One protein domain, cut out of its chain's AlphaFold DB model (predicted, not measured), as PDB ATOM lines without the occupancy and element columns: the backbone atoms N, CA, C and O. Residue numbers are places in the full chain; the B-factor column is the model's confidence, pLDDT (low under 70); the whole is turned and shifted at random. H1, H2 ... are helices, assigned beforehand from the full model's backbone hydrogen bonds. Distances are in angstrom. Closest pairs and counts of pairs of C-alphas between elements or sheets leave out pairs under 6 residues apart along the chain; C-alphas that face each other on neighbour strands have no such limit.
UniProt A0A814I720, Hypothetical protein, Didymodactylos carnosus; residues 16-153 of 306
ATOM      1  N   CYS A  16     -34.386  10.621  25.207       42.03
ATOM      2  CA  CYS A  16     -33.300   9.739  25.666       42.03
ATOM      3  C   CYS A  16     -32.414  10.360  26.775       42.03
ATOM      4  O   CYS A  16     -32.093   9.693  27.760       42.03
ATOM      5  N   ASN A  17     -32.129  11.669  26.709       40.09
ATOM      6  CA  ASN A  17     -31.281  12.349  27.698       40.09
ATOM      7  C   ASN A  17     -31.909  12.522  29.096       40.09
ATOM      8  O   ASN A  17     -31.172  12.677  30.067       40.09
ATOM      9  N   GLN A  18     -33.239  12.483  29.248       49.47
ATOM     10  CA  GLN A  18     -33.872  12.549  30.578       49.47
ATOM     11  C   GLN A  18     -33.972  11.174  31.251       49.47
ATOM     12  O   GLN A  18     -33.986  11.091  32.479       49.47
ATOM     13  N   LYS A  19     -34.013  10.087  30.469       53.03
ATOM     14  CA  LYS A  19     -34.129   8.717  30.989       53.03
ATOM     15  C   LYS A  19     -32.843   8.222  31.652       53.03
ATOM     16  O   LYS A  19     -32.922   7.648  32.735       53.03
ATOM     17  N   ALA A  20     -31.680   8.510  31.063       57.28
ATOM     18  CA  ALA A  20     -30.381   8.125  31.624       57.28
ATOM     19  C   ALA A  20     -30.101   8.774  32.999       57.28
ATOM     20  O   ALA A  20     -29.391   8.205  33.825       57.28
ATOM     21  N   ALA A  21     -30.710   9.934  33.279       69.31
ATOM     22  CA  ALA A  21     -30.590  10.638  34.558       69.31
ATOM     23  C   ALA A  21     -31.569  10.144  35.647       69.31
ATOM     24  O   ALA A  21     -31.458  10.548  36.805       69.31
ATOM     25  N   ALA A  22     -32.546   9.295  35.309       87.00
ATOM     26  CA  ALA A  22     -33.542   8.810  36.261       87.00
ATOM     27  C   ALA A  22     -32.981   7.707  37.176       87.00
ATOM     28  O   ALA A  22     -32.102   6.936  36.791       87.00
ATOM     29  N   GLY A  23     -33.526   7.587  38.392       92.50
ATOM     30  CA  GLY A  23     -33.127   6.545  39.344       92.50
ATOM     31  C   GLY A  23     -33.432   5.121  38.854       92.50
ATOM     32  O   GLY A  23     -34.378   4.900  38.099       92.50
ATOM     33  N   PHE A  24     -32.666   4.139  39.340       92.44
ATOM     34  CA  PHE A  24     -32.718   2.734  38.899       92.44
ATOM     35  C   PHE A  24     -34.135   2.130  38.872       92.44
ATOM     36  O   PHE A  24     -34.550   1.551  37.872       92.44
ATOM     37  N   ASN A  25     -34.928   2.327  39.934       93.75
ATOM     38  CA  ASN A  25     -36.302   1.804  40.003       93.75
ATOM     39  C   ASN A  25     -37.227   2.432  38.946       93.75
ATOM     40  O   ASN A  25     -38.122   1.767  38.418       93.75
ATOM     41  N   THR A  26     -37.019   3.715  38.636       93.50
ATOM     42  CA  THR A  26     -37.772   4.424  37.599       93.50
ATOM     43  C   THR A  26     -37.430   3.850  36.232       93.50
ATOM     44  O   THR A  26     -38.339   3.517  35.473       93.50
ATOM     45  N   ARG A  27     -36.142   3.643  35.938       92.62
ATOM     46  CA  ARG A  27     -35.718   3.050  34.664       92.62
ATOM     47  C   ARG A  27     -36.247   1.625  34.489       92.62
ATOM     48  O   ARG A  27     -36.922   1.362  33.494       92.62
ATOM     49  N   LEU A  28     -36.141   0.769  35.514       93.12
ATOM     50  CA  LEU A  28     -36.757  -0.571  35.525       93.12
ATOM     51  C   LEU A  28     -38.262  -0.554  35.202       93.12
ATOM     52  O   LEU A  28     -38.781  -1.474  34.568       93.12
ATOM     53  N   SER A  29     -38.983   0.491  35.611       91.88
ATOM     54  CA  SER A  29     -40.432   0.606  35.400       91.88
ATOM     55  C   SER A  29     -40.818   1.094  33.998       91.88
ATOM     56  O   SER A  29     -41.922   0.797  33.529       91.88
ATOM     57  N   HIS A  30     -39.931   1.837  33.329       91.06
ATOM     58  CA  HIS A  30     -40.247   2.583  32.107       91.06
ATOM     59  C   HIS A  30     -39.478   2.140  30.863       91.06
ATOM     60  O   HIS A  30     -39.975   2.363  29.761       91.06
ATOM     61  N   GLU A  31     -38.307   1.524  31.000       90.94
ATOM     62  CA  GLU A  31     -37.492   1.166  29.839       90.94
ATOM     63  C   GLU A  31     -38.085  -0.029  29.070       90.94
ATOM     64  O   GLU A  31     -38.852  -0.822  29.630       90.94
ATOM     65  N   GLY A  32     -37.828  -0.131  27.763       85.94
ATOM     66  CA  GLY A  32     -38.379  -1.210  26.928       85.94
ATOM     67  C   GLY A  32     -39.913  -1.212  26.779       85.94
ATOM     68  O   GLY A  32     -40.514  -2.261  26.564       85.94
ATOM     69  N   ARG A  33     -40.589  -0.068  26.943       86.69
ATOM     70  CA  ARG A  33     -42.028   0.101  26.646       86.69
ATOM     71  C   ARG A  33     -42.308   1.476  26.051       86.69
ATOM     72  O   ARG A  33     -41.491   2.390  26.165       86.69
ATOM     73  N   ALA A  34     -43.488   1.624  25.452       83.12
ATOM     74  CA  ALA A  34     -43.971   2.915  24.978       83.12
ATOM     75  C   ALA A  34     -44.049   3.943  26.127       83.12
ATOM     76  O   ALA A  34     -44.208   3.592  27.305       83.12
ATOM     77  N   GLY A  35     -43.926   5.224  25.773       82.62
ATOM     78  CA  GLY A  35     -43.946   6.330  26.726       82.62
ATOM     79  C   GLY A  35     -45.235   6.372  27.552       82.62
ATOM     80  O   GLY A  35     -46.296   5.925  27.125       82.62
ATOM     81  N   ALA A  36     -45.172   6.953  28.754       82.62
ATOM     82  CA  ALA A  36     -46.306   6.984  29.690       82.62
ATOM     83  C   ALA A  36     -47.547   7.744  29.171       82.62
ATOM     84  O   ALA A  36     -48.624   7.624  29.748       82.62
ATOM     85  N   ARG A  37     -47.392   8.545  28.111       87.75
ATOM     86  CA  ARG A  37     -48.464   9.304  27.452       87.75
ATOM     87  C   ARG A  37     -48.800   8.780  26.053       87.75
ATOM     88  O   ARG A  37     -49.579   9.406  25.344       87.75
ATOM     89  N   THR A  38     -48.228   7.649  25.653       89.12
ATOM     90  CA  THR A  38     -48.560   6.995  24.389       89.12
ATOM     91  C   THR A  38     -49.866   6.223  24.555       89.12
ATOM     92  O   THR A  38     -50.007   5.432  25.487       89.12
ATOM     93  N   TYR A  39     -50.831   6.451  23.662       89.38
ATOM     94  CA  TYR A  39     -52.066   5.668  23.622       89.38
ATOM     95  C   TYR A  39     -51.742   4.196  23.325       89.38
ATOM     96  O   TYR A  39     -51.128   3.893  22.303       89.38
ATOM     97  N   GLY A  40     -52.127   3.287  24.221       89.50
ATOM     98  CA  GLY A  40     -51.822   1.862  24.103       89.50
ATOM     99  C   GLY A  40     -51.786   1.144  25.453       89.50
ATOM    100  O   GLY A  40     -52.229   1.671  26.474       89.50
ATOM    101  N   PHE A  41     -51.258  -0.080  25.451       90.50
ATOM    102  CA  PHE A  41     -51.090  -0.884  26.661       90.50
ATOM    103  C   PHE A  41     -49.795  -0.541  27.410       90.50
ATOM    104  O   PHE A  41     -48.812  -0.090  26.829       90.50
ATOM    105  N   VAL A  42     -49.789  -0.806  28.720       90.50
ATOM    106  CA  VAL A  42     -48.625  -0.585  29.595       90.50
ATOM    107  C   VAL A  42     -47.456  -1.503  29.231       90.50
ATOM    108  O   VAL A  42     -46.314  -1.050  29.163       90.50
ATOM    109  N   ASN A  43     -47.735  -2.792  29.027       90.44
ATOM    110  CA  ASN A  43     -46.732  -3.759  28.588       90.44
ATOM    111  C   ASN A  43     -46.684  -3.782  27.056       90.44
ATOM    112  O   ASN A  43     -47.747  -3.704  26.432       90.44
ATOM    113  N   PRO A  44     -45.495  -3.939  26.450       90.75
ATOM    114  CA  PRO A  44     -45.399  -4.128  25.009       90.75
ATOM    115  C   PRO A  44     -46.106  -5.429  24.582       90.75
ATOM    116  O   PRO A  44     -46.234  -6.353  25.396       90.75
ATOM    117  N   PRO A  45     -46.574  -5.526  23.326       93.00
ATOM    118  CA  PRO A  45     -47.150  -6.756  22.792       93.00
ATOM    119  C   PRO A  45     -46.103  -7.879  22.678       93.00
ATOM    120  O   PRO A  45     -44.891  -7.648  22.705       93.00
ATOM    121  N   VAL A  46     -46.589  -9.116  22.528       96.44
ATOM    122  CA  VAL A  46     -45.748 -10.284  22.226       96.44
ATOM    123  C   VAL A  46     -45.729 -10.509  20.715       96.44
ATOM    124  O   VAL A  46     -46.720 -10.955  20.134       96.44
ATOM    125  N   SER A  47     -44.597 -10.221  20.081       94.88
ATOM    126  CA  SER A  47     -44.407 -10.329  18.635       94.88
ATOM    127  C   SER A  47     -43.962 -11.742  18.259       94.88
ATOM    128  O   SER A  47     -42.777 -12.074  18.301       94.88
ATOM    129  N   ARG A  48     -44.931 -12.595  17.902       96.62
ATOM    130  CA  ARG A  48     -44.699 -13.989  17.493       96.62
ATOM    131  C   ARG A  48     -44.645 -14.109  15.975       96.62
ATOM    132  O   ARG A  48     -45.647 -13.910  15.297       96.62
ATOM    133  N   GLY A  49     -43.487 -14.484  15.448       94.56
ATOM    134  CA  GLY A  49     -43.309 -14.743  14.024       94.56
ATOM    135  C   GLY A  49     -41.869 -15.108  13.694       94.56
ATOM    136  O   GLY A  49     -40.938 -14.621  14.329       94.56
ATOM    137  N   SER A  50     -41.685 -15.979  12.704       93.81
ATOM    138  CA  SER A  50     -40.370 -16.325  12.155       93.81
ATOM    139  C   SER A  50     -40.119 -15.569  10.853       93.81
ATOM    140  O   SER A  50     -39.170 -14.794  10.750       93.81
ATOM    141  N   THR A  51     -40.987 -15.761   9.864       95.44
ATOM    142  CA  THR A  51     -40.868 -15.149   8.539       95.44
ATOM    143  C   THR A  51     -41.386 -13.717   8.547       95.44
ATOM    144  O   THR A  51     -42.537 -13.470   8.903       95.44
ATOM    145  N   VAL A  52     -40.550 -12.784   8.094       96.12
ATOM    146  CA  VAL A  52     -40.923 -11.387   7.851       96.12
ATOM    147  C   VAL A  52     -41.104 -11.204   6.349       96.12
ATOM    148  O   VAL A  52     -40.251 -11.611   5.559       96.12
ATOM    149  N   LEU A  53     -42.235 -10.628   5.948       96.38
ATOM    150  CA  LEU A  53     -42.507 -10.323   4.547       96.38
ATOM    151  C   LEU A  53     -41.906  -8.965   4.175       96.38
ATOM    152  O   LEU A  53     -41.940  -8.017   4.958       96.38
ATOM    153  N   HIS A  54     -41.385  -8.883   2.955       96.19
ATOM    154  CA  HIS A  54     -40.814  -7.671   2.379       96.19
ATOM    155  C   HIS A  54     -41.636  -7.251   1.167       96.19
ATOM    156  O   HIS A  54     -42.060  -8.103   0.387       96.19
ATOM    157  N   ALA A  55     -41.845  -5.945   1.001       95.88
ATOM    158  CA  ALA A  55     -42.643  -5.419  -0.107       95.88
ATOM    159  C   ALA A  55     -41.952  -5.621  -1.467       95.88
ATOM    160  O   ALA A  55     -42.616  -5.870  -2.469       95.88
ATOM    161  N   THR A  56     -40.618  -5.531  -1.497       97.88
ATOM    162  CA  THR A  56     -39.792  -5.706  -2.698       97.88
ATOM    163  C   THR A  56     -38.480  -6.414  -2.357       97.88
ATOM    164  O   THR A  56     -38.080  -6.515  -1.193       97.88
ATOM    165  N   ILE A  57     -37.778  -6.901  -3.385       97.62
ATOM    166  CA  ILE A  57     -36.428  -7.455  -3.224       97.62
ATOM    167  C   ILE A  57     -35.448  -6.384  -2.738       97.62
ATOM    168  O   ILE A  57     -34.638  -6.678  -1.859       97.62
ATOM    169  N   ASP A  58     -35.568  -5.151  -3.228       97.94
ATOM    170  CA  ASP A  58     -34.727  -4.037  -2.785       97.94
ATOM    171  C   ASP A  58     -34.932  -3.731  -1.293       97.94
ATOM    172  O   ASP A  58     -33.955  -3.589  -0.564       97.94
ATOM    173  N   ASP A  59     -36.180  -3.731  -0.795       96.06
ATOM    174  CA  ASP A  59     -36.470  -3.596   0.645       96.06
ATOM    175  C   ASP A  59     -35.804  -4.715   1.460       96.06
ATOM    176  O   ASP A  59     -35.170  -4.456   2.487       96.06
ATOM    177  N   ARG A  60     -35.897  -5.961   0.981       96.50
ATOM    178  CA  ARG A  60     -35.253  -7.111   1.625       96.50
ATOM    179  C   ARG A  60     -33.733  -6.957   1.676       96.50
ATOM    180  O   ARG A  60     -33.145  -7.186   2.732       96.50
ATOM    181  N   ILE A  61     -33.094  -6.598   0.561       96.62
ATOM    182  CA  ILE A  61     -31.637  -6.413   0.479       96.62
ATOM    183  C   ILE A  61     -31.205  -5.287   1.422       96.62
ATOM    184  O   ILE A  61     -30.315  -5.496   2.247       96.62
ATOM    185  N   ASN A  62     -31.885  -4.140   1.367       95.88
ATOM    186  CA  ASN A  62     -31.570  -2.971   2.183       95.88
ATOM    187  C   ASN A  62     -31.689  -3.265   3.680       95.88
ATOM    188  O   ASN A  62     -30.766  -2.964   4.436       95.88
ATOM    189  N   LYS A  63     -32.771  -3.911   4.131       94.62
ATOM    190  CA  LYS A  63     -32.916  -4.302   5.543       94.62
ATOM    191  C   LYS A  63     -31.854  -5.308   5.971       94.62
ATOM    192  O   LYS A  63     -31.320  -5.195   7.068       94.62
ATOM    193  N   TYR A  64     -31.481  -6.252   5.106       93.44
ATOM    194  CA  TYR A  64     -30.467  -7.255   5.441       93.44
ATOM    195  C   TYR A  64     -29.071  -6.656   5.695       93.44
ATOM    196  O   TYR A  64     -28.291  -7.236   6.453       93.44
ATOM    197  N   THR A  65     -28.760  -5.476   5.137       94.25
ATOM    198  CA  THR A  65     -27.520  -4.744   5.469       94.25
ATOM    199  C   THR A  65     -27.454  -4.321   6.943       94.25
ATOM    200  O   THR A  65     -26.367  -4.202   7.497       94.25
ATOM    201  N   GLN A  66     -28.610  -4.197   7.604       92.50
ATOM    202  CA  GLN A  66     -28.765  -3.768   8.995       92.50
ATOM    203  C   GLN A  66     -29.029  -4.946   9.950       92.50
ATOM    204  O   GLN A  66     -29.522  -4.756  11.055       92.50
ATOM    205  N   LYS A  67     -28.701  -6.186   9.563       89.44
ATOM    206  CA  LYS A  67     -28.990  -7.402  10.358       89.44
ATOM    207  C   LYS A  67     -28.365  -7.451  11.760       89.44
ATOM    208  O   LYS A  67     -28.753  -8.288  12.574       89.44
ATOM    209  N   LEU A  68     -27.366  -6.612  12.022       89.50
ATOM    210  CA  LEU A  68     -26.736  -6.492  13.338       89.50
ATOM    211  C   LEU A  68     -27.433  -5.464  14.240       89.50
ATOM    212  O   LEU A  68     -27.166  -5.446  15.437       89.50
ATOM    213  N   GLU A  69     -28.364  -4.689  13.690       91.69
ATOM    214  CA  GLU A  69     -29.196  -3.738  14.420       91.69
ATOM    215  C   GLU A  69     -30.564  -4.352  14.772       91.69
ATOM    216  O   GLU A  69     -30.903  -5.472  14.367       91.69
ATOM    217  N   GLN A  70     -31.368  -3.606  15.534       93.56
ATOM    218  CA  GLN A  70     -32.743  -3.958  15.903       93.56
ATOM    219  C   GLN A  70     -33.721  -3.685  14.744       93.56
ATOM    220  O   GLN A  70     -34.620  -2.851  14.833       93.56
ATOM    221  N   VAL A  71     -33.519  -4.382  13.622       94.38
ATOM    222  CA  VAL A  71     -34.359  -4.293  12.418       94.38
ATOM    223  C   VAL A  71     -35.055  -5.629  12.167       94.38
ATOM    224  O   VAL A  71     -34.415  -6.679  12.075       94.38
ATOM    225  N   LEU A  72     -36.381  -5.585  12.005       94.81
ATOM    226  CA  LEU A  72     -37.207  -6.768  11.775       94.81
ATOM    227  C   LEU A  72     -36.909  -7.385  10.394       94.81
ATOM    228  O   LEU A  72     -37.328  -6.864   9.360       94.81
ATOM    229  N   ILE A  73     -36.170  -8.498  10.392       94.38
ATOM    230  CA  ILE A  73     -35.724  -9.222   9.180       94.38
ATOM    231  C   ILE A  73     -36.131 -10.698   9.231       94.38
ATOM    232  O   ILE A  73     -36.582 -11.268   8.243       94.38
ATOM    233  N   TYR A  74     -35.938 -11.347  10.377       94.38
ATOM    234  CA  TYR A  74     -36.285 -12.747  10.611       94.38
ATOM    235  C   TYR A  74     -36.393 -12.965  12.120       94.38
ATOM    236  O   TYR A  74     -35.549 -12.458  12.851       94.38
ATOM    237  N   GLY A  75     -37.365 -13.741  12.601       92.69
ATOM    238  CA  GLY A  75     -37.668 -13.861  14.035       92.69
ATOM    239  C   GLY A  75     -36.490 -14.294  14.914       92.69
ATOM    240  O   GLY A  75     -36.382 -13.862  16.056       92.69
ATOM    241  N   ARG A  76     -35.539 -15.072  14.372       91.88
ATOM    242  CA  ARG A  76     -34.294 -15.439  15.080       91.88
ATOM    243  C   ARG A  76     -33.366 -14.242  15.349       91.88
ATOM    244  O   ARG A  76     -32.578 -14.298  16.280       91.88
ATOM    245  N   LEU A  77     -33.434 -13.185  14.539       92.12
ATOM    246  CA  LEU A  77     -32.696 -11.928  14.748       92.12
ATOM    247  C   LEU A  77     -33.413 -10.982  15.731       92.12
ATOM    248  O   LEU A  77     -32.934  -9.877  15.986       92.12
ATOM    249  N   GLY A  78     -34.544 -11.426  16.283       93.62
ATOM    250  CA  GLY A  78     -35.380 -10.669  17.197       93.62
ATOM    251  C   GLY A  78     -36.491  -9.891  16.496       93.62
ATOM    252  O   GLY A  78     -36.477  -9.667  15.284       93.62
ATOM    253  N   ALA A  79     -37.463  -9.493  17.304       94.75
ATOM    254  CA  ALA A  79     -38.540  -8.568  16.986       94.75
ATOM    255  C   ALA A  79     -38.717  -7.591  18.162       94.75
ATOM    256  O   ALA A  79     -37.949  -7.618  19.121       94.75
ATOM    257  N   GLU A  80     -39.759  -6.759  18.125       94.25
ATOM    258  CA  GLU A  80     -40.015  -5.713  19.131       94.25
ATOM    259  C   GLU A  80     -39.952  -6.209  20.585       94.25
ATOM    260  O   GLU A  80     -39.401  -5.527  21.446       94.25
ATOM    261  N   THR A  81     -40.462  -7.412  20.865       95.81
ATOM    262  CA  THR A  81     -40.414  -8.011  22.207       95.81
ATOM    263  C   THR A  81     -38.985  -8.295  22.676       95.81
ATOM    264  O   THR A  81     -38.666  -8.062  23.839       95.81
ATOM    265  N   HIS A  82     -38.114  -8.768  21.780       96.50
ATOM    266  CA  HIS A  82     -36.697  -8.998  22.071       96.50
ATOM    267  C   HIS A  82     -35.964  -7.679  22.250       96.50
ATOM    268  O   HIS A  82     -35.255  -7.517  23.234       96.50
ATOM    269  N   TYR A  83     -36.195  -6.723  21.349       95.44
ATOM    270  CA  TYR A  83     -35.553  -5.408  21.386       95.44
ATOM    271  C   TYR A  83     -35.875  -4.669  22.685       95.44
ATOM    272  O   TYR A  83     -34.998  -4.083  23.309       95.44
ATOM    273  N   ALA A  84     -37.121  -4.764  23.153       95.75
ATOM    274  CA  ALA A  84     -37.532  -4.217  24.440       95.75
ATOM    275  C   ALA A  84     -36.752  -4.814  25.625       95.75
ATOM    276  O   ALA A  84     -36.378  -4.080  26.542       95.75
ATOM    277  N   LEU A  85     -36.496  -6.128  25.615       97.25
ATOM    278  CA  LEU A  85     -35.680  -6.784  26.636       97.25
ATOM    279  C   LEU A  85     -34.196  -6.418  26.502       97.25
ATOM    280  O   LEU A  85     -33.578  -6.076  27.506       97.25
ATOM    281  N   GLU A  86     -33.641  -6.437  25.289       95.94
ATOM    282  CA  GLU A  86     -32.260  -6.019  25.013       95.94
ATOM    283  C   GLU A  86     -32.009  -4.590  25.509       95.94
ATOM    284  O   GLU A  86     -31.016  -4.345  26.190       95.94
ATOM    285  N   ASN A  87     -32.930  -3.662  25.241       95.06
ATOM    286  CA  ASN A  87     -32.822  -2.266  25.668       95.06
ATOM    287  C   ASN A  87     -32.884  -2.134  27.193       95.06
ATOM    288  O   ASN A  87     -32.084  -1.409  27.775       95.06
ATOM    289  N   MET A  88     -33.781  -2.879  27.848       95.44
ATOM    290  CA  MET A  88     -33.858  -2.900  29.309       95.44
ATOM    291  C   MET A  88     -32.565  -3.420  29.946       95.44
ATOM    292  O   MET A  88     -32.049  -2.786  30.858       95.44
ATOM    293  N   ILE A  89     -32.042  -4.561  29.486       95.81
ATOM    294  CA  ILE A  89     -30.800  -5.134  30.031       95.81
ATOM    295  C   ILE A  89     -29.622  -4.184  29.795       95.81
ATOM    296  O   ILE A  89     -28.856  -3.918  30.716       95.81
ATOM    297  N   THR A  90     -29.533  -3.608  28.594       93.62
ATOM    298  CA  THR A  90     -28.497  -2.627  28.246       93.62
ATOM    299  C   THR A  90     -28.520  -1.427  29.202       93.62
ATOM    300  O   THR A  90     -27.471  -1.043  29.711       93.62
ATOM    301  N   ASP A  91     -29.702  -0.877  29.504       92.88
ATOM    302  CA  ASP A  91     -29.849   0.263  30.423       92.88
ATOM    303  C   ASP A  91     -29.470  -0.070  31.875       92.88
ATOM    304  O   ASP A  91     -28.801   0.724  32.542       92.88
ATOM    305  N   ILE A  92     -29.888  -1.231  32.393       91.06
ATOM    306  CA  ILE A  92     -29.664  -1.560  33.810       91.06
ATOM    307  C   ILE A  92     -28.238  -2.029  34.101       91.06
ATOM    308  O   ILE A  92     -27.762  -1.791  35.209       91.06
ATOM    309  N   GLU A  93     -27.569  -2.646  33.124       91.50
ATOM    310  CA  GLU A  93     -26.172  -3.093  33.235       91.50
ATOM    311  C   GLU A  93     -25.172  -2.004  32.800       91.50
ATOM    312  O   GLU A  93     -23.967  -2.154  32.992       91.50
ATOM    313  N   GLY A  94     -25.642  -0.897  32.208       88.81
ATOM    314  CA  GLY A  94     -24.776   0.175  31.703       88.81
ATOM    315  C   GLY A  94     -23.969  -0.211  30.456       88.81
ATOM    316  O   GLY A  94     -22.896   0.345  30.222       88.81
ATOM    317  N   GLY A  95     -24.463  -1.171  29.669       88.00
ATOM    318  CA  GLY A  95     -23.840  -1.607  28.417       88.00
ATOM    319  C   GLY A  95     -24.196  -0.717  27.220       88.00
ATOM    320  O   GLY A  95     -25.027   0.184  27.313       88.00
ATOM    321  N   THR A  96     -23.609  -0.997  26.052       89.00
ATOM    322  CA  THR A  96     -23.985  -0.347  24.776       89.00
ATOM    323  C   THR A  96     -24.988  -1.165  23.961       89.00
ATOM    324  O   THR A  96     -25.758  -0.604  23.171       89.00
ATOM    325  N   ARG A  97     -24.969  -2.495  24.126       91.62
ATOM    326  CA  ARG A  97     -25.794  -3.485  23.419       91.62
ATOM    327  C   ARG A  97     -25.988  -4.738  24.279       91.62
ATOM    328  O   ARG A  97     -25.167  -5.033  25.140       91.62
ATOM    329  N   THR A  98     -27.037  -5.507  23.983       93.94
ATOM    330  CA  THR A  98     -27.330  -6.805  24.616       93.94
ATOM    331  C   THR A  98     -27.762  -7.824  23.565       93.94
ATOM    332  O   THR A  98     -28.589  -7.499  22.719       93.94
ATOM    333  N   GLN A  99     -27.265  -9.068  23.651       94.50
ATOM    334  CA  GLN A  99     -27.770 -10.212  22.875       94.50
ATOM    335  C   GLN A  99     -28.543 -11.128  23.807       94.50
ATOM    336  O   GLN A  99     -27.971 -11.703  24.732       94.50
ATOM    337  N   ILE A 100     -29.821 -11.337  23.511       95.44
ATOM    338  CA  ILE A 100     -30.610 -12.359  24.195       95.44
ATOM    339  C   ILE A 100     -30.390 -13.717  23.523       95.44
ATOM    340  O   ILE A 100     -30.412 -13.841  22.296       95.44
ATOM    341  N   VAL A 101     -30.200 -14.746  24.343       96.06
ATOM    342  CA  VAL A 101     -30.018 -16.143  23.931       96.06
ATOM    343  C   VAL A 101     -30.906 -17.067  24.764       96.06
ATOM    344  O   VAL A 101     -31.549 -16.634  25.717       96.06
ATOM    345  N   SER A 102     -30.945 -18.348  24.404       95.00
ATOM    346  CA  SER A 102     -31.907 -19.330  24.923       95.00
ATOM    347  C   SER A 102     -31.780 -19.639  26.420       95.00
ATOM    348  O   SER A 102     -32.771 -19.972  27.060       95.00
ATOM    349  N   THR A 103     -30.567 -19.583  26.981       96.31
ATOM    350  CA  THR A 103     -30.272 -19.969  28.372       96.31
ATOM    351  C   THR A 103     -29.031 -19.247  28.900       96.31
ATOM    352  O   THR A 103     -28.205 -18.768  28.122       96.31
ATOM    353  N   GLY A 104     -28.828 -19.253  30.221       94.25
ATOM    354  CA  GLY A 104     -27.581 -18.761  30.826       94.25
ATOM    355  C   GLY A 104     -26.335 -19.520  30.347       94.25
ATOM    356  O   GLY A 104     -25.308 -18.905  30.077       94.25
ATOM    357  N   LEU A 105     -26.432 -20.842  30.144       95.69
ATOM    358  CA  LEU A 105     -25.330 -21.625  29.573       95.69
ATOM    359  C   LEU A 105     -25.009 -21.171  28.144       95.69
ATOM    360  O   LEU A 105     -23.840 -21.044  27.799       95.69
ATOM    361  N   SER A 106     -26.033 -20.879  27.338       96.50
ATOM    362  CA  SER A 106     -25.849 -20.333  25.992       96.50
ATOM    363  C   SER A 106     -25.188 -18.953  26.005       96.50
ATOM    364  O   SER A 106     -24.346 -18.683  25.150       96.50
ATOM    365  N   ALA A 107     -25.490 -18.098  26.987       95.38
ATOM    366  CA  ALA A 107     -24.846 -16.786  27.108       95.38
ATOM    367  C   ALA A 107     -23.332 -16.927  27.323       95.38
ATOM    368  O   ALA A 107     -22.538 -16.214  26.707       95.38
ATOM    369  N   VAL A 108     -22.925 -17.922  28.120       94.06
ATOM    370  CA  VAL A 108     -21.513 -18.261  28.326       94.06
ATOM    371  C   VAL A 108     -20.909 -18.885  27.067       94.06
ATOM    372  O   VAL A 108     -19.915 -18.382  26.544       94.06
ATOM    373  N   THR A 109     -21.491 -19.968  26.546       95.56
ATOM    374  CA  THR A 109     -20.875 -20.732  25.448       95.56
ATOM    375  C   THR A 109     -20.846 -19.960  24.137       95.56
ATOM    376  O   THR A 109     -19.845 -20.039  23.436       95.56
ATOM    377  N   THR A 110     -21.872 -19.168  23.820       95.44
ATOM    378  CA  THR A 110     -21.889 -18.305  22.625       95.44
ATOM    379  C   THR A 110     -20.760 -17.288  22.674       95.44
ATOM    380  O   THR A 110     -20.073 -17.089  21.675       95.44
ATOM    381  N   THR A 111     -20.527 -16.683  23.840       93.00
ATOM    382  CA  THR A 111     -19.426 -15.735  24.033       93.00
ATOM    383  C   THR A 111     -18.083 -16.437  23.856       93.00
ATOM    384  O   THR A 111     -17.256 -15.986  23.074       93.00
ATOM    385  N   LEU A 112     -17.876 -17.595  24.489       93.94
ATOM    386  CA  LEU A 112     -16.625 -18.349  24.349       93.94
ATOM    387  C   LEU A 112     -16.369 -18.806  22.907       93.94
ATOM    388  O   LEU A 112     -15.270 -18.614  22.395       93.94
ATOM    389  N   LEU A 113     -17.381 -19.355  22.234       94.81
ATOM    390  CA  LEU A 113     -17.298 -19.796  20.838       94.81
ATOM    391  C   LEU A 113     -17.104 -18.632  19.865       94.81
ATOM    392  O   LEU A 113     -16.587 -18.834  18.769       94.81
ATOM    393  N   ALA A 114     -17.493 -17.414  20.250       94.06
ATOM    394  CA  ALA A 114     -17.187 -16.241  19.456       94.06
ATOM    395  C   ALA A 114     -15.673 -16.008  19.410       94.06
ATOM    396  O   ALA A 114     -15.161 -15.714  18.332       94.06
ATOM    397  N   TYR A 115     -14.950 -16.175  20.524       92.69
ATOM    398  CA  TYR A 115     -13.525 -15.832  20.623       92.69
ATOM    399  C   TYR A 115     -12.561 -16.989  20.399       92.69
ATOM    400  O   TYR A 115     -11.502 -16.757  19.819       92.69
ATOM    401  N   LEU A 116     -12.917 -18.191  20.846       94.62
ATOM    402  CA  LEU A 116     -11.975 -19.288  21.018       94.62
ATOM    403  C   LEU A 116     -12.070 -20.332  19.908       94.62
ATOM    404  O   LEU A 116     -13.153 -20.745  19.490       94.62
ATOM    405  N   LYS A 117     -10.905 -20.838  19.512       94.62
ATOM    406  CA  LYS A 117     -10.722 -22.055  18.717       94.62
ATOM    407  C   LYS A 117      -9.702 -22.983  19.383       94.62
ATOM    408  O   LYS A 117      -9.121 -22.676  20.421       94.62
ATOM    409  N   GLN A 118      -9.487 -24.149  18.777       96.12
ATOM    410  CA  GLN A 118      -8.484 -25.103  19.245       96.12
ATOM    411  C   GLN A 118      -7.097 -24.447  19.347       96.12
ATOM    412  O   GLN A 118      -6.620 -23.852  18.381       96.12
ATOM    413  N   GLY A 119      -6.450 -24.620  20.501       96.56
ATOM    414  CA  GLY A 119      -5.117 -24.081  20.788       96.56
ATOM    415  C   GLY A 119      -5.114 -22.695  21.439       96.56
ATOM    416  O   GLY A 119      -4.047 -22.241  21.841       96.56
ATOM    417  N   ASP A 120      -6.272 -22.044  21.582       96.44
ATOM    418  CA  ASP A 120      -6.358 -20.746  22.253       96.44
ATOM    419  C   ASP A 120      -6.310 -20.877  23.784       96.44
ATOM    420  O   ASP A 120      -6.694 -21.892  24.373       96.44
ATOM    421  N   HIS A 121      -5.900 -19.787  24.432       92.50
ATOM    422  CA  HIS A 121      -5.954 -19.603  25.878       92.50
ATOM    423  C   HIS A 121      -6.834 -18.392  26.204       92.50
ATOM    424  O   HIS A 121      -6.758 -17.364  25.534       92.50
ATOM    425  N   LEU A 122      -7.666 -18.508  27.242       90.44
ATOM    426  CA  LEU A 122      -8.594 -17.458  27.653       90.44
ATOM    427  C   LEU A 122      -8.071 -16.707  28.879       90.44
ATOM    428  O   LEU A 122      -7.893 -17.295  29.945       90.44
ATOM    429  N   PHE A 123      -7.929 -15.392  28.737       88.88
ATOM    430  CA  PHE A 123      -7.891 -14.443  29.844       88.88
ATOM    431  C   PHE A 123      -9.041 -13.454  29.641       88.88
ATOM    432  O   PHE A 123      -9.102 -12.790  28.608       88.88
ATOM    433  N   MET A 124      -9.999 -13.427  30.567       79.75
ATOM    434  CA  MET A 124     -11.257 -12.697  30.390       79.75
ATOM    435  C   MET A 124     -11.201 -11.346  31.107       79.75
ATOM    436  O   MET A 124     -10.932 -11.299  32.305       79.75
ATOM    437  N   SER A 125     -11.464 -10.272  30.363       79.38
ATOM    438  CA  SER A 125     -11.702  -8.923  30.890       79.38
ATOM    439  C   SER A 125     -13.204  -8.691  31.087       79.38
ATOM    440  O   SER A 125     -14.014  -9.363  30.447       79.38
ATOM    441  N   ASP A 126     -13.575  -7.740  31.942       76.44
ATOM    442  CA  ASP A 126     -14.963  -7.292  32.135       76.44
ATOM    443  C   ASP A 126     -15.424  -6.258  31.089       76.44
ATOM    444  O   ASP A 126     -16.615  -5.994  30.951       76.44
ATOM    445  N   SER A 127     -14.483  -5.692  30.333       76.56
ATOM    446  CA  SER A 127     -14.716  -4.595  29.396       76.56
ATOM    447  C   SER A 127     -14.780  -5.097  27.950       76.56
ATOM    448  O   SER A 127     -13.916  -5.866  27.523       76.56
ATOM    449  N   VAL A 128     -15.775  -4.631  27.186       79.38
ATOM    450  CA  VAL A 128     -16.035  -5.031  25.787       79.38
ATOM    451  C   VAL A 128     -16.272  -3.817  24.880       79.38
ATOM    452  O   VAL A 128     -16.707  -2.763  25.341       79.38
ATOM    453  N   SER A 129     -15.987  -3.962  23.587       84.31
ATOM    454  CA  SER A 129     -16.183  -2.944  22.544       84.31
ATOM    455  C   SER A 129     -17.397  -3.228  21.643       84.31
ATOM    456  O   SER A 129     -17.965  -4.321  21.640       84.31
ATOM    457  N   ASP A 130     -17.779  -2.266  20.798       85.62
ATOM    458  CA  ASP A 130     -18.847  -2.473  19.804       85.62
ATOM    459  C   ASP A 130     -18.474  -3.501  18.714       85.62
ATOM    460  O   ASP A 130     -19.355  -4.092  18.083       85.62
ATOM    461  N   ASP A 131     -17.185  -3.753  18.475       88.62
ATOM    462  CA  ASP A 131     -16.758  -4.809  17.549       88.62
ATOM    463  C   ASP A 131     -16.880  -6.202  18.182       88.62
ATOM    464  O   ASP A 131     -17.287  -7.157  17.509       88.62
ATOM    465  N   ASP A 132     -16.647  -6.300  19.493       89.38
ATOM    466  CA  ASP A 132     -16.896  -7.514  20.277       89.38
ATOM    467  C   ASP A 132     -18.379  -7.901  20.227       89.38
ATOM    468  O   ASP A 132     -18.733  -9.071  20.033       89.38
ATOM    469  N   TRP A 133     -19.259  -6.900  20.300       90.12
ATOM    470  CA  TRP A 133     -20.697  -7.073  20.126       90.12
ATOM    471  C   TRP A 133     -21.055  -7.713  18.778       90.12
ATOM    472  O   TRP A 133     -21.764  -8.726  18.736       90.12
ATOM    473  N   LYS A 134     -20.559  -7.155  17.664       92.44
ATOM    474  CA  LYS A 134     -20.854  -7.670  16.313       92.44
ATOM    475  C   LYS A 134     -20.443  -9.134  16.182       92.44
ATOM    476  O   LYS A 134     -21.186  -9.933  15.608       92.44
ATOM    477  N   ARG A 135     -19.289  -9.490  16.756       93.44
ATOM    478  CA  ARG A 135     -18.772 -10.861  16.780       93.44
ATOM    479  C   ARG A 135     -19.708 -11.797  17.543       93.44
ATOM    480  O   ARG A 135     -20.092 -12.835  17.006       93.44
ATOM    481  N   ILE A 136     -20.136 -11.418  18.748       93.50
ATOM    482  CA  ILE A 136     -21.070 -12.211  19.566       93.50
ATOM    483  C   ILE A 136     -22.421 -12.375  18.862       93.50
ATOM    484  O   ILE A 136     -22.918 -13.499  18.753       93.50
ATOM    485  N   ARG A 137     -23.006 -11.296  18.325       93.50
ATOM    486  CA  ARG A 137     -24.292 -11.354  17.607       93.50
ATOM    487  C   ARG A 137     -24.217 -12.244  16.370       93.50
ATOM    488  O   ARG A 137     -25.131 -13.033  16.117       93.50
ATOM    489  N   GLN A 138     -23.118 -12.173  15.618       93.31
ATOM    490  CA  GLN A 138     -22.896 -13.052  14.473       93.31
ATOM    491  C   GLN A 138     -22.789 -14.523  14.899       93.31
ATOM    492  O   GLN A 138     -23.428 -15.376  14.281       93.31
ATOM    493  N   THR A 139     -22.049 -14.823  15.968       94.88
ATOM    494  CA  THR A 139     -21.961 -16.180  16.530       94.88
ATOM    495  C   THR A 139     -23.330 -16.680  16.986       94.88
ATOM    496  O   THR A 139     -23.734 -17.774  16.597       94.88
ATOM    497  N   SER A 140     -24.096 -15.863  17.714       94.56
ATOM    498  CA  SER A 140     -25.464 -16.194  18.137       94.56
ATOM    499  C   SER A 140     -26.332 -16.596  16.943       94.56
ATOM    500  O   SER A 140     -26.988 -17.638  16.962       94.56
ATOM    501  N   PHE A 141     -26.281 -15.820  15.856       92.06
ATOM    502  CA  PHE A 141     -27.018 -16.128  14.635       92.06
ATOM    503  C   PHE A 141     -26.582 -17.456  13.999       92.06
ATOM    504  O   PHE A 141     -27.442 -18.278  13.666       92.06
ATOM    505  N   LEU A 142     -25.272 -17.678  13.841       92.88
ATOM    506  CA  LEU A 142     -24.711 -18.880  13.211       92.88
ATOM    507  C   LEU A 142     -25.043 -20.156  13.992       92.88
ATOM    508  O   LEU A 142     -25.419 -21.156  13.387       92.88
ATOM    509  N   TYR A 143     -24.977 -20.098  15.322       93.81
ATOM    510  CA  TYR A 143     -25.297 -21.219  16.210       93.81
ATOM    511  C   TYR A 143     -26.795 -21.358  16.512       93.81
ATOM    512  O   TYR A 143     -27.187 -22.226  17.289       93.81
ATOM    513  N   GLY A 144     -27.646 -20.515  15.916       93.38
ATOM    514  CA  GLY A 144     -29.096 -20.590  16.097       93.38
ATOM    515  C   GLY A 144     -29.574 -20.194  17.496       93.38
ATOM    516  O   GLY A 144     -30.672 -20.577  17.889       93.38
ATOM    517  N   GLN A 145     -28.767 -19.442  18.243       94.81
ATOM    518  CA  GLN A 145     -29.086 -19.023  19.603       94.81
ATOM    519  C   GLN A 145     -30.079 -17.863  19.578       94.81
ATOM    520  O   GLN A 145     -29.830 -16.828  18.959       94.81
ATOM    521  N   TYR A 146     -31.220 -18.065  20.237       92.56
ATOM    522  CA  TYR A 146     -32.291 -17.084  20.397       92.56
ATOM    523  C   TYR A 146     -33.180 -17.482  21.590       92.56
ATOM    524  O   TYR A 146     -33.184 -18.651  21.978       92.56
ATOM    525  N   ALA A 147     -33.933 -16.537  22.156       96.25
ATOM    526  CA  ALA A 147     -34.995 -16.821  23.127       96.25
ATOM    527  C   ALA A 147     -36.375 -16.598  22.503       96.25
ATOM    528  O   ALA A 147     -36.550 -15.704  21.668       96.25
ATOM    529  N   SER A 148     -37.373 -17.377  22.928       96.81
ATOM    530  CA  SER A 148     -38.736 -17.202  22.424       96.81
ATOM    531  C   SER A 148     -39.277 -15.795  22.761       96.81
ATOM    532  O   SER A 148     -38.845 -15.182  23.749       96.81
ATOM    533  N   PRO A 149     -40.206 -15.243  21.954       97.06
ATOM    534  CA  PRO A 149     -40.854 -13.971  22.277       97.06
ATOM    535  C   PRO A 149     -41.536 -13.998  23.651       97.06
ATOM    536  O   PRO A 149     -41.455 -13.027  24.395       97.06
ATOM    537  N   ASP A 150     -42.170 -15.117  24.005       97.75
ATOM    538  CA  ASP A 150     -42.861 -15.300  25.280       97.75
ATOM    539  C   ASP A 150     -41.897 -15.280  26.473       97.75
ATOM    540  O   ASP A 150     -42.133 -14.537  27.427       97.75
ATOM    541  N   ASP A 151     -40.773 -16.002  26.398       97.62
ATOM    542  CA  ASP A 151     -39.752 -15.985  27.457       97.62
ATOM    543  C   ASP A 151     -39.145 -14.589  27.613       97.62
ATOM    544  O   ASP A 151     -38.975 -14.094  28.728       97.62
ATOM    545  N   SER A 152     -38.875 -13.919  26.487       97.62
ATOM    546  CA  SER A 152     -38.336 -12.555  26.482       97.62
ATOM    547  C   SER A 152     -39.317 -11.572  27.129       97.62
ATOM    548  O   SER A 152     -38.929 -10.714  27.925       97.62
ATOM    549  N   TRP A 153     -40.609 -11.723  26.840       97.69
ATOM    550  CA  TRP A 153     -41.658 -10.909  27.441       97.69
ATOM    551  C   TRP A 153     -41.813 -11.174  28.943       97.69
ATOM    552  O   TRP A 153     -41.932 -10.231  29.730       97.69
TER     553      TRP A 153
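What this domain is: This is residues 16 to 153 of the 306 residues of the protein "Hypothetical protein" of Didymodactylos carnosus (UniProt A0A814I720). Two small groups of helices, H2, H4 and H7 in one and H5 with H6 in the other, are joined by loops, while H3 lies off to one side, touching no other helix. H4 is nearest the middle, with H2 and H7 packed on different parts of it; the loops 35 to 40 and 116 to 121 stick out. The printed part has 138 residues, with seven named helices in the order H1 to H7 and no named strand; the class is all helix, though under half of the residues, 63, are in named elements. It is compact, with a radius of gyration of the C-alphas of 16.6 A, and spans 55 by 43 by 26 A.

Where its parts are: H1 is residues 16 to 19, beginning at C-alpha 16 (-33.300, 9.739, 25.666). H2 is residues 24 to 30 and H3 residues 57 to 64, 10.1 and 10.5 A long. H4, residues 80 to 93, measures 19.9 A from C-alpha 80 at (-40.015, -5.713, 19.131). H5 is residues 104 to 115, 17.6 A, and H6 residues 130 to 142, 18.6 A. H7, residues 149 to 153, ends at C-alpha 153 (-41.658, -10.909, 27.441).

How they stand to each other: H1 and H2 are close but not clearly touching; their closest C-alphas, Lys 19 and Arg 27, are 6.9 A apart. H2 touches residues 88 to 92 of H4, at a shallow tilt of 12 degrees, opposite ways; the closest C-alphas, Leu 28 and Met 88, are 7.2 A apart. H7 touches residues 81 to 85 of H4, with C-alphas 82 and 152 closest at 5.9 A. Residues 110 to 114 of H5 touch residues 135 to 140 of H6, opposite ways at a steep tilt of 69 degrees, only just short of about perpendicular; C-alphas 114 and 136 are closest, at 5.6 A. H3 and H4 are apart, as are H4 and H6. Every O i to N i+4 pair is within hydrogen-bond range in H2, H3, H4, H6 and H7, and 7 of 8 in H5; H1 is too short for one.

The domain as a whole: The C-alphas farthest apart, Tyr 39 and Gly 119, are 55.7 A apart. The printed part has no cut. The links H2 to H3, H3 to H4 and H5 to H6 are long. Residues 16 to 21 are under 70 in pLDDT; the mean of the printed part is 90.9.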